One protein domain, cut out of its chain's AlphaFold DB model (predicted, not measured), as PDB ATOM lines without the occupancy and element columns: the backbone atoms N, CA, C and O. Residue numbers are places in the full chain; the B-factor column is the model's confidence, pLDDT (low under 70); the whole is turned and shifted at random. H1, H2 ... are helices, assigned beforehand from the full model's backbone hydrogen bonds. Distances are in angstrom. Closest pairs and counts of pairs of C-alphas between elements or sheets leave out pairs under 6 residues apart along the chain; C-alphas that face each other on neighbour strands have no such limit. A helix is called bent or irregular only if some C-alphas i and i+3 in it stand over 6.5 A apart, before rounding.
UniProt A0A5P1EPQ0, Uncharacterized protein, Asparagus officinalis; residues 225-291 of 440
ATOM      1  N   GLN A 225     -48.005  43.684  23.976       89.75
ATOM      2  CA  GLN A 225     -48.118  42.231  23.940       89.75
ATOM      3  C   GLN A 225     -48.405  41.719  22.521       89.75
ATOM      4  O   GLN A 225     -47.786  40.749  22.101       89.75
ATOM      5  N   GLU A 226     -49.242  42.412  21.747       93.00
ATOM      6  CA  GLU A 226     -49.494  42.101  20.331       93.00
ATOM      7  C   GLU A 226     -48.201  42.101  19.484       93.00
ATOM      8  O   GLU A 226     -48.032  41.243  18.617       93.00
ATOM      9  N   LEU A 227     -47.252  43.010  19.747       92.94
ATOM     10  CA  LEU A 227     -45.939  42.997  19.081       92.94
ATOM     11  C   LEU A 227     -45.062  41.831  19.541       92.94
ATOM     12  O   LEU A 227     -44.353  41.243  18.726       92.94
ATOM     13  N   ILE A 228     -45.114  41.483  20.829       93.25
ATOM     14  CA  ILE A 228     -44.416  40.306  21.353       93.25
ATOM     15  C   ILE A 228     -44.950  39.030  20.710       93.25
ATOM     16  O   ILE A 228     -44.150  38.208  20.289       93.25
ATOM     17  N   GLU A 229     -46.262  38.880  20.544       93.38
ATOM     18  CA  GLU A 229     -46.862  37.700  19.909       93.38
ATOM     19  C   GLU A 229     -46.393  37.505  18.459       93.38
ATOM     20  O   GLU A 229     -46.195  36.371  18.019       93.38
ATOM     21  N   ILE A 230     -46.157  38.599  17.723       94.25
ATOM     22  CA  ILE A 230     -45.541  38.541  16.389       94.25
ATOM     23  C   ILE A 230     -44.116  37.977  16.486       94.25
ATOM     24  O   ILE A 230     -43.752  37.086  15.719       94.25
ATOM     25  N   ILE A 231     -43.313  38.471  17.433       94.31
ATOM     26  CA  ILE A 231     -41.921  38.041  17.626       94.31
ATOM     27  C   ILE A 231     -41.845  36.591  18.111       94.31
ATOM     28  O   ILE A 231     -41.030  35.825  17.608       94.31
ATOM     29  N   GLU A 232     -42.702  36.194  19.048       93.31
ATOM     30  CA  GLU A 232     -42.826  34.814  19.527       93.31
ATOM     31  C   GLU A 232     -43.194  33.869  18.382       93.31
ATOM     32  O   GLU A 232     -42.596  32.803  18.242       93.31
ATOM     33  N   GLY A 233     -44.139  34.280  17.528       91.50
ATOM     34  CA  GLY A 233     -44.523  33.525  16.339       91.50
ATOM     35  C   GLY A 233     -43.382  33.364  15.334       91.50
ATOM     36  O   GLY A 233     -43.319  32.334  14.668       91.50
ATOM     37  N   GLN A 234     -42.479  34.344  15.241       91.69
ATOM     38  CA  GLN A 234     -41.315  34.278  14.355       91.69
ATOM     39  C   GLN A 234     -40.147  33.483  14.947       91.69
ATOM     40  O   GLN A 234     -39.407  32.827  14.210       91.69
ATOM     41  N   ALA A 235     -39.990  33.526  16.271       91.00
ATOM     42  CA  ALA A 235     -38.996  32.751  17.004       91.00
ATOM     43  C   ALA A 235     -39.302  31.247  17.013       91.00
ATOM     44  O   ALA A 235     -38.396  30.469  17.291       91.00
ATOM     45  N   ASP A 236     -40.548  30.860  16.712       87.88
ATOM     46  CA  ASP A 236     -41.036  29.476  16.727       87.88
ATOM     47  C   ASP A 236     -40.746  28.787  18.072       87.88
ATOM     48  O   ASP A 236     -40.118  27.736  18.146       87.88
ATOM     49  N   LEU A 237     -41.195  29.411  19.172       88.38
ATOM     50  CA  LEU A 237     -40.957  28.933  20.548       88.38
ATOM     51  C   LEU A 237     -41.638  27.590  20.883       88.38
ATOM     52  O   LEU A 237     -41.508  27.104  22.005       88.38
ATOM     53  N   ASP A 238     -42.361  27.001  19.933       86.12
ATOM     54  CA  ASP A 238     -42.928  25.655  20.033       86.12
ATOM     55  C   ASP A 238     -42.036  24.598  19.345       86.12
ATOM     56  O   ASP A 238     -42.284  23.393  19.464       86.12
ATOM     57  N   ALA A 239     -40.990  25.018  18.624       85.56
ATOM     58  CA  ALA A 239     -40.058  24.125  17.951       85.56
ATOM     59  C   ALA A 239     -39.138  23.392  18.937       85.56
ATOM     60  O   ALA A 239     -38.810  23.869  20.018       85.56
ATOM     61  N   LEU A 240     -38.651  22.215  18.542       84.25
ATOM     62  CA  LEU A 240     -37.594  21.551  19.300       84.25
ATOM     63  C   LEU A 240     -36.272  22.297  19.098       84.25
ATOM     64  O   LEU A 240     -35.847  22.535  17.967       84.25
ATOM     65  N   PHE A 241     -35.598  22.627  20.197       86.06
ATOM     66  CA  PHE A 241     -34.283  23.250  20.136       86.06
ATOM     67  C   PHE A 241     -33.215  22.230  19.730       86.06
ATOM     68  O   PHE A 241     -33.013  21.221  20.410       86.06
ATOM     69  N   ASN A 242     -32.506  22.519  18.640       82.19
ATOM     70  CA  ASN A 242     -31.347  21.759  18.200       82.19
ATOM     71  C   ASN A 242     -30.096  22.633  18.308       82.19
ATOM     72  O   ASN A 242     -30.031  23.716  17.737       82.19
ATOM     73  N   VAL A 243     -29.089  22.135  19.024       81.75
ATOM     74  CA  VAL A 243     -27.829  22.849  19.244       81.75
ATOM     75  C   VAL A 243     -27.041  23.016  17.947       81.75
ATOM     76  O   VAL A 243     -26.341  24.012  17.817       81.75
ATOM     77  N   ASP A 244     -27.165  22.099  16.991       82.69
ATOM     78  CA  ASP A 244     -26.443  22.169  15.716       82.69
ATOM     79  C   ASP A 244     -27.173  23.029  14.662       82.69
ATOM     80  O   ASP A 244     -26.599  23.369  13.630       82.69
ATOM     81  N   ASP A 245     -28.420  23.432  14.929       85.31
ATOM     82  CA  ASP A 245     -29.203  24.295  14.040       85.31
ATOM     83  C   ASP A 245     -28.855  25.772  14.279       85.31
ATOM     84  O   ASP A 245     -29.476  26.481  15.075       85.31
ATOM     85  N   ILE A 246     -27.799  26.222  13.600       84.25
ATOM     86  CA  ILE A 246     -27.304  27.602  13.672       84.25
ATOM     87  C   ILE A 246     -28.386  28.592  13.214       84.25
ATOM     88  O   ILE A 246     -28.568  29.625  13.851       84.25
ATOM     89  N   ASP A 247     -29.164  28.252  12.183       82.62
ATOM     90  CA  ASP A 247     -30.183  29.144  11.622       82.62
ATOM     91  C   ASP A 247     -31.359  29.359  12.595       82.62
ATOM     92  O   ASP A 247     -31.889  30.470  12.711       82.62
ATOM     93  N   HIS A 248     -31.774  28.322  13.330       85.75
ATOM     94  CA  HIS A 248     -32.747  28.460  14.419       85.75
ATOM     95  C   HIS A 248     -32.173  29.297  15.567       85.75
ATOM     96  O   HIS A 248     -32.860  30.177  16.089       85.75
ATOM     97  N   ILE A 249     -30.909  29.091  15.934       85.31
ATOM     98  CA  ILE A 249     -30.267  29.829  17.029       85.31
ATOM     99  C   ILE A 249     -30.126  31.316  16.701       85.31
ATOM    100  O   ILE A 249     -30.484  32.152  17.533       85.31
ATOM    101  N   ASP A 250     -29.701  31.664  15.489       83.25
ATOM    102  CA  ASP A 250     -29.588  33.054  15.038       83.25
ATOM    103  C   ASP A 250     -30.955  33.746  15.002       83.25
ATOM    104  O   ASP A 250     -31.098  34.894  15.445       83.25
ATOM    105  N   ARG A 251     -31.990  33.035  14.536       88.25
ATOM    106  CA  ARG A 251     -33.371  33.529  14.515       88.25
ATOM    107  C   ARG A 251     -33.909  33.768  15.918       88.25
ATOM    108  O   ARG A 251     -34.399  34.862  16.198       88.25
ATOM    109  N   LEU A 252     -33.798  32.775  16.798       88.44
ATOM    110  CA  LEU A 252     -34.237  32.850  18.190       88.44
ATOM    111  C   LEU A 252     -33.565  34.019  18.912       88.44
ATOM    112  O   LEU A 252     -34.218  34.797  19.607       88.44
ATOM    113  N   THR A 253     -32.263  34.167  18.699       84.12
ATOM    114  CA  THR A 253     -31.448  35.232  19.279       84.12
ATOM    115  C   THR A 253     -31.897  36.592  18.780       84.12
ATOM    116  O   THR A 253     -32.197  37.474  19.582       84.12
ATOM    117  N   SER A 254     -32.025  36.752  17.464       87.06
ATOM    118  CA  SER A 254     -32.506  37.991  16.850       87.06
ATOM    119  C   SER A 254     -33.895  38.379  17.362       87.06
ATOM    120  O   SER A 254     -34.134  39.542  17.691       87.06
ATOM    121  N   CYS A 255     -34.797  37.403  17.490       91.56
ATOM    122  CA  CYS A 255     -36.134  37.613  18.034       91.56
ATOM    123  C   CYS A 255     -36.089  38.024  19.512       91.56
ATOM    124  O   CYS A 255     -36.746  38.992  19.889       91.56
ATOM    125  N   MET A 256     -35.262  37.376  20.338       87.06
ATOM    126  CA  MET A 256     -35.073  37.762  21.739       87.06
ATOM    127  C   MET A 256     -34.594  39.210  21.859       87.06
ATOM    128  O   MET A 256     -35.211  40.011  22.560       87.06
ATOM    129  N   TYR A 257     -33.534  39.576  21.134       84.12
ATOM    130  CA  TYR A 257     -33.008  40.943  21.114       84.12
ATOM    131  C   TYR A 257     -34.069  41.968  20.719       84.12
ATOM    132  O   TYR A 257     -34.134  43.059  21.288       84.12
ATOM    133  N   MET A 258     -34.927  41.610  19.767       87.44
ATOM    134  CA  MET A 258     -36.029  42.456  19.337       87.44
ATOM    135  C   MET A 258     -37.144  42.569  20.384       87.44
ATOM    136  O   MET A 258     -37.793  43.614  20.449       87.44
ATOM    137  N   ALA A 259     -37.353  41.526  21.192       89.19
ATOM    138  CA  ALA A 259     -38.358  41.462  22.248       89.19
ATOM    139  C   ALA A 259     -37.964  42.251  23.513       89.19
ATOM    140  O   ALA A 259     -38.827  42.844  24.162       89.19
ATOM    141  N   LEU A 260     -36.665  42.320  23.841       85.62
ATOM    142  CA  LEU A 260     -36.152  42.949  25.072       85.62
ATOM    143  C   LEU A 260     -36.715  44.358  25.365       85.62
ATOM    144  O   LEU A 260     -37.127  44.597  26.507       85.62
ATOM    145  N   PRO A 261     -36.780  45.302  24.400       85.62
ATOM    146  CA  PRO A 261     -37.320  46.637  24.661       85.62
ATOM    147  C   PRO A 261     -38.796  46.626  25.072       85.62
ATOM    148  O   PRO A 261     -39.239  47.520  25.788       85.62
ATOM    149  N   PHE A 262     -39.567  45.625  24.647       86.12
ATOM    150  CA  PHE A 262     -40.987  45.511  24.966       86.12
ATOM    151  C   PHE A 262     -41.232  44.915  26.354       86.12
ATOM    152  O   PHE A 262     -42.166  45.336  27.034       86.12
ATOM    153  N   PHE A 263     -40.358  44.023  26.831       86.19
ATOM    154  CA  PHE A 263     -40.415  43.536  28.216       86.19
ATOM    155  C   PHE A 263     -40.193  44.672  29.216       86.19
ATOM    156  O   PHE A 263     -40.943  44.806  30.180       86.19
ATOM    157  N   LYS A 264     -39.243  45.576  28.928       81.56
ATOM    158  CA  LYS A 264     -39.035  46.801  29.727       81.56
ATOM    159  C   LYS A 264     -40.278  47.696  29.791       81.56
ATOM    160  O   LYS A 264     -40.416  48.482  30.721       81.56
ATOM    161  N   ARG A 265     -41.176  47.576  28.810       80.44
ATOM    162  CA  ARG A 265     -42.442  48.315  28.719       80.44
ATOM    163  C   ARG A 265     -43.633  47.555  29.320       80.44
ATOM    164  O   ARG A 265     -44.763  48.007  29.182       80.44
ATOM    165  N   GLY A 266     -43.386  46.434  30.004       77.25
ATOM    166  CA  GLY A 266     -44.394  45.683  30.755       77.25
ATOM    167  C   GLY A 266     -45.054  44.527  30.002       77.25
ATOM    168  O   GLY A 266     -46.012  43.962  30.524       77.25
ATOM    169  N   ALA A 267     -44.572  44.159  28.810       85.88
ATOM    170  CA  ALA A 267     -45.032  42.941  28.138       85.88
ATOM    171  C   ALA A 267     -44.466  41.677  28.801       85.88
ATOM    172  O   ALA A 267     -43.382  41.698  29.390       85.88
ATOM    173  N   SER A 268     -45.188  40.562  28.685       87.00
ATOM    174  CA  SER A 268     -44.777  39.294  29.287       87.00
ATOM    175  C   SER A 268     -43.577  38.690  28.557       87.00
ATOM    176  O   SER A 268     -43.595  38.541  27.339       87.00
ATOM    177  N   SER A 269     -42.568  38.260  29.315       86.94
ATOM    178  CA  SER A 269     -41.430  37.468  28.824       86.94
ATOM    179  C   SER A 269     -41.607  35.957  29.036       86.94
ATOM    180  O   SER A 269     -40.685  35.177  28.783       86.94
ATOM    181  N   SER A 270     -42.778  35.518  29.512       87.88
ATOM    182  CA  SER A 270     -42.986  34.159  30.027       87.88
ATOM    183  C   SER A 270     -42.671  33.055  29.016       87.88
ATOM    184  O   SER A 270     -41.971  32.111  29.375       87.88
ATOM    185  N   LYS A 271     -43.124  33.156  27.757       89.06
ATOM    186  CA  LYS A 271     -42.894  32.099  26.754       89.06
ATOM    187  C   LYS A 271     -41.418  31.935  26.422       89.06
ATOM    188  O   LYS A 271     -40.921  30.814  26.379       89.06
ATOM    189  N   PHE A 272     -40.709  33.050  26.270       87.56
ATOM    190  CA  PHE A 272     -39.266  33.048  26.069       87.56
ATOM    191  C   PHE A 272     -38.538  32.391  27.247       87.56
ATOM    192  O   PHE A 272     -37.737  31.485  27.039       87.56
ATOM    193  N   LEU A 273     -38.851  32.770  28.488       87.56
ATOM    194  CA  LEU A 273     -38.221  32.169  29.671       87.56
ATOM    195  C   LEU A 273     -38.532  30.672  29.806       87.56
ATOM    196  O   LEU A 273     -37.640  29.881  30.112       87.56
ATOM    197  N   VAL A 274     -39.778  30.267  29.546       89.31
ATOM    198  CA  VAL A 274     -40.185  28.856  29.550       89.31
ATOM    199  C   VAL A 274     -39.405  28.068  28.499       89.31
ATOM    200  O   VAL A 274     -38.896  26.992  28.815       89.31
ATOM    201  N   TYR A 275     -39.267  28.606  27.287       88.12
ATOM    202  CA  TYR A 275     -38.508  27.967  26.217       88.12
ATOM    203  C   TYR A 275     -37.031  27.801  26.587       88.12
ATOM    204  O   TYR A 275     -36.485  26.701  26.494       88.12
ATOM    205  N   PHE A 276     -36.403  28.861  27.105       84.75
ATOM    206  CA  PHE A 276     -35.016  28.822  27.567       84.75
ATOM    207  C   PHE A 276     -34.814  27.748  28.641       84.75
ATOM    208  O   PHE A 276     -33.949  26.884  28.488       84.75
ATOM    209  N   ASN A 277     -35.653  27.747  29.679       82.19
ATOM    210  CA  ASN A 277     -35.556  26.800  30.789       82.19
ATOM    211  C   ASN A 277     -35.753  25.344  30.353       82.19
ATOM    212  O   ASN A 277     -35.050  24.457  30.836       82.19
ATOM    213  N   LYS A 278     -36.709  25.085  29.455       85.56
ATOM    214  CA  LYS A 278     -37.045  23.722  29.024       85.56
ATOM    215  C   LYS A 278     -36.095  23.171  27.971       85.56
ATOM    216  O   LYS A 278     -35.813  21.976  27.992       85.56
ATOM    217  N   HIS A 279     -35.627  24.011  27.053       84.75
ATOM    218  CA  HIS A 279     -34.981  23.539  25.831       84.75
ATOM    219  C   HIS A 279     -33.522  23.967  25.690       84.75
ATOM    220  O   HIS A 279     -32.744  23.211  25.119       84.75
ATOM    221  N   ILE A 280     -33.128  25.124  26.229       82.62
ATOM    222  CA  ILE A 280     -31.777  25.669  26.027       82.62
ATOM    223  C   ILE A 280     -30.864  25.329  27.198       82.62
ATOM    224  O   ILE A 280     -29.784  24.778  26.989       82.62
ATOM    225  N   ILE A 281     -31.286  25.609  28.435       80.12
ATOM    226  CA  ILE A 281     -30.404  25.396  29.587       80.12
ATOM    227  C   ILE A 281     -29.975  23.924  29.751       80.12
ATOM    228  O   ILE A 281     -28.790  23.683  29.980       80.12
ATOM    229  N   PRO A 282     -30.848  22.914  29.554       83.62
ATOM    230  CA  PRO A 282     -30.444  21.511  29.678       83.62
ATOM    231  C   PRO A 282     -29.337  21.065  28.712       83.62
ATOM    232  O   PRO A 282     -28.726  20.020  28.925       83.62
ATOM    233  N   VAL A 283     -29.102  21.817  27.634       77.44
ATOM    234  CA  VAL A 283     -28.107  21.502  26.602       77.44
ATOM    235  C   VAL A 283     -27.009  22.559  26.493       77.44
ATOM    236  O   VAL A 283     -26.163  22.453  25.608       77.44
ATOM    237  N   PHE A 284     -26.989  23.542  27.396       64.94
ATOM    238  CA  PHE A 284     -26.064  24.677  27.361       64.94
ATOM    239  C   PHE A 284     -24.593  24.227  27.364       64.94
ATOM    240  O   PHE A 284     -23.780  24.694  26.566       64.94
ATOM    241  N   ASP A 285     -24.284  23.204  28.161       61.38
ATOM    242  CA  ASP A 285     -22.934  22.648  28.298       61.38
ATOM    243  C   ASP A 285     -22.467  21.854  27.065       61.38
ATOM    244  O   ASP A 285     -21.266  21.673  26.856       61.38
ATOM    245  N   LYS A 286     -23.389  21.406  26.195       58.25
ATOM    246  CA  LYS A 286     -23.038  20.617  24.999       58.25
ATOM    247  C   LYS A 286     -22.260  21.431  23.958       58.25
ATOM    248  O   LYS A 286     -21.529  20.836  23.170       58.25
ATOM    249  N   ARG A 287     -22.361  22.770  23.964       45.78
ATOM    250  CA  ARG A 287     -21.498  23.643  23.139       45.78
ATOM    251  C   ARG A 287     -20.166  23.973  23.809       45.78
ATOM    252  O   ARG A 287     -19.147  24.002  23.123       45.78
ATOM    253  N   LEU A 288     -20.156  24.173  25.128       39.16
ATOM    254  CA  LEU A 288     -18.938  24.492  25.882       39.16
ATOM    255  C   LEU A 288     -17.941  23.319  25.882       39.16
ATOM    256  O   LEU A 288     -16.740  23.538  25.757       39.16
ATOM    257  N   GLY A 289     -18.430  22.074  25.893       35.50
ATOM    258  CA  GLY A 289     -17.588  20.875  25.789       35.50
ATOM    259  C   GLY A 289     -16.902  20.665  24.429       35.50
ATOM    260  O   GLY A 289     -15.900  19.962  24.367       35.50
ATOM    261  N   ARG A 290     -17.390  21.281  23.338       38.09
ATOM    262  CA  ARG A 290     -16.730  21.232  22.013       38.09
ATOM    263  C   ARG A 290     -15.744  22.383  21.789       38.09
ATOM    264  O   ARG A 290     -14.786  22.215  21.045       38.09
ATOM    265  N   GLN A 291     -15.946  23.530  22.440       34.41
ATOM    266  CA  GLN A 291     -15.067  24.703  22.310       34.41
ATOM    267  C   GLN A 291     -13.891  24.735  23.288       34.41
ATOM    268  O   GLN A 291     -13.011  25.578  23.143       34.41
TER     269      GLN A 291
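What this domain is: This is residues 225 to 291 of the 440 residues of an uncharacterized protein of Asparagus officinalis (UniProt A0A5P1EPQ0). Two helices, H1 and H2, lie side by side as a helical hairpin; a third, H3, runs back alongside this pair but is only loosely packed on it. The short helix H4 follows the far end of H3, meets no other helix, and makes one end of the longest axis. The printed part has 67 residues with four named helices, H1 H2 H3 H4 along the chain, and no named strand; the class is all helix. The whole is compact, with a radius of gyration of the C-alphas of 12.5 A, and the C-alphas span 38 by 19 by 18 A.

How they stand to each other: Start at the longest helix, H2, residues 246 to 263. Look next at H1, residues 225 to 235: the two touch and form a helical hairpin, running opposite ways at a shallow tilt of 10 degrees, and their closest C-alphas, those of Ala 235 and Leu 252, are 4.9 A apart. Then find H3, residues 270 to 283, which is close to H2 but not clearly touching it; their closest C-alphas, those of Met 256 and Phe 272, are 7.7 A apart. H2 and H3 run opposite ways at a tilt of 36 degrees, only just steep. H3 is also close to H1 but not clearly touching it, with the C-alphas of Glu 232 and Phe 272 the closest at 7.7 A, and these two run the same way at a shallow tilt of 26 degrees. The last helix, H4, residues 285 to 291, meets H3 only through their link and is apart from H1 and H2. In the backbone, every O i to N i+4 pair of H1 is within hydrogen-bond range, against 12 of 14 in H2, 7 of 10 in H3 and 2 of 3 in H4.

Where its parts are: Find C-alpha 246 at (-27.304, 27.602, 13.672); from there H2 runs 25.2 A to C-alpha 263. It is only just irregular, with C-alphas 258 and 261 6.9 A apart. Find C-alpha 225 at (-48.118, 42.231, 23.940), where H1 begins; it is 14.9 A long. H3 measures 19.8 A and is only just irregular too, with C-alphas 278 and 281 6.9 A apart. H4, 10.1 A long, ends at C-alpha 291 at (-15.067, 24.703, 22.310).

The domain as a whole: Look at Glu 226 and Arg 290 for the two C-alphas farthest apart, 38.9 A. The printed part has no cut. The link from H3 to H4 is tight, and those from H1 to H2, with 10 residues, and from H2 to H3, with 6, are short. The mean pLDDT of the printed part is 81.9; residues 284 to 291 are under 70, and the mean of H4 is 45.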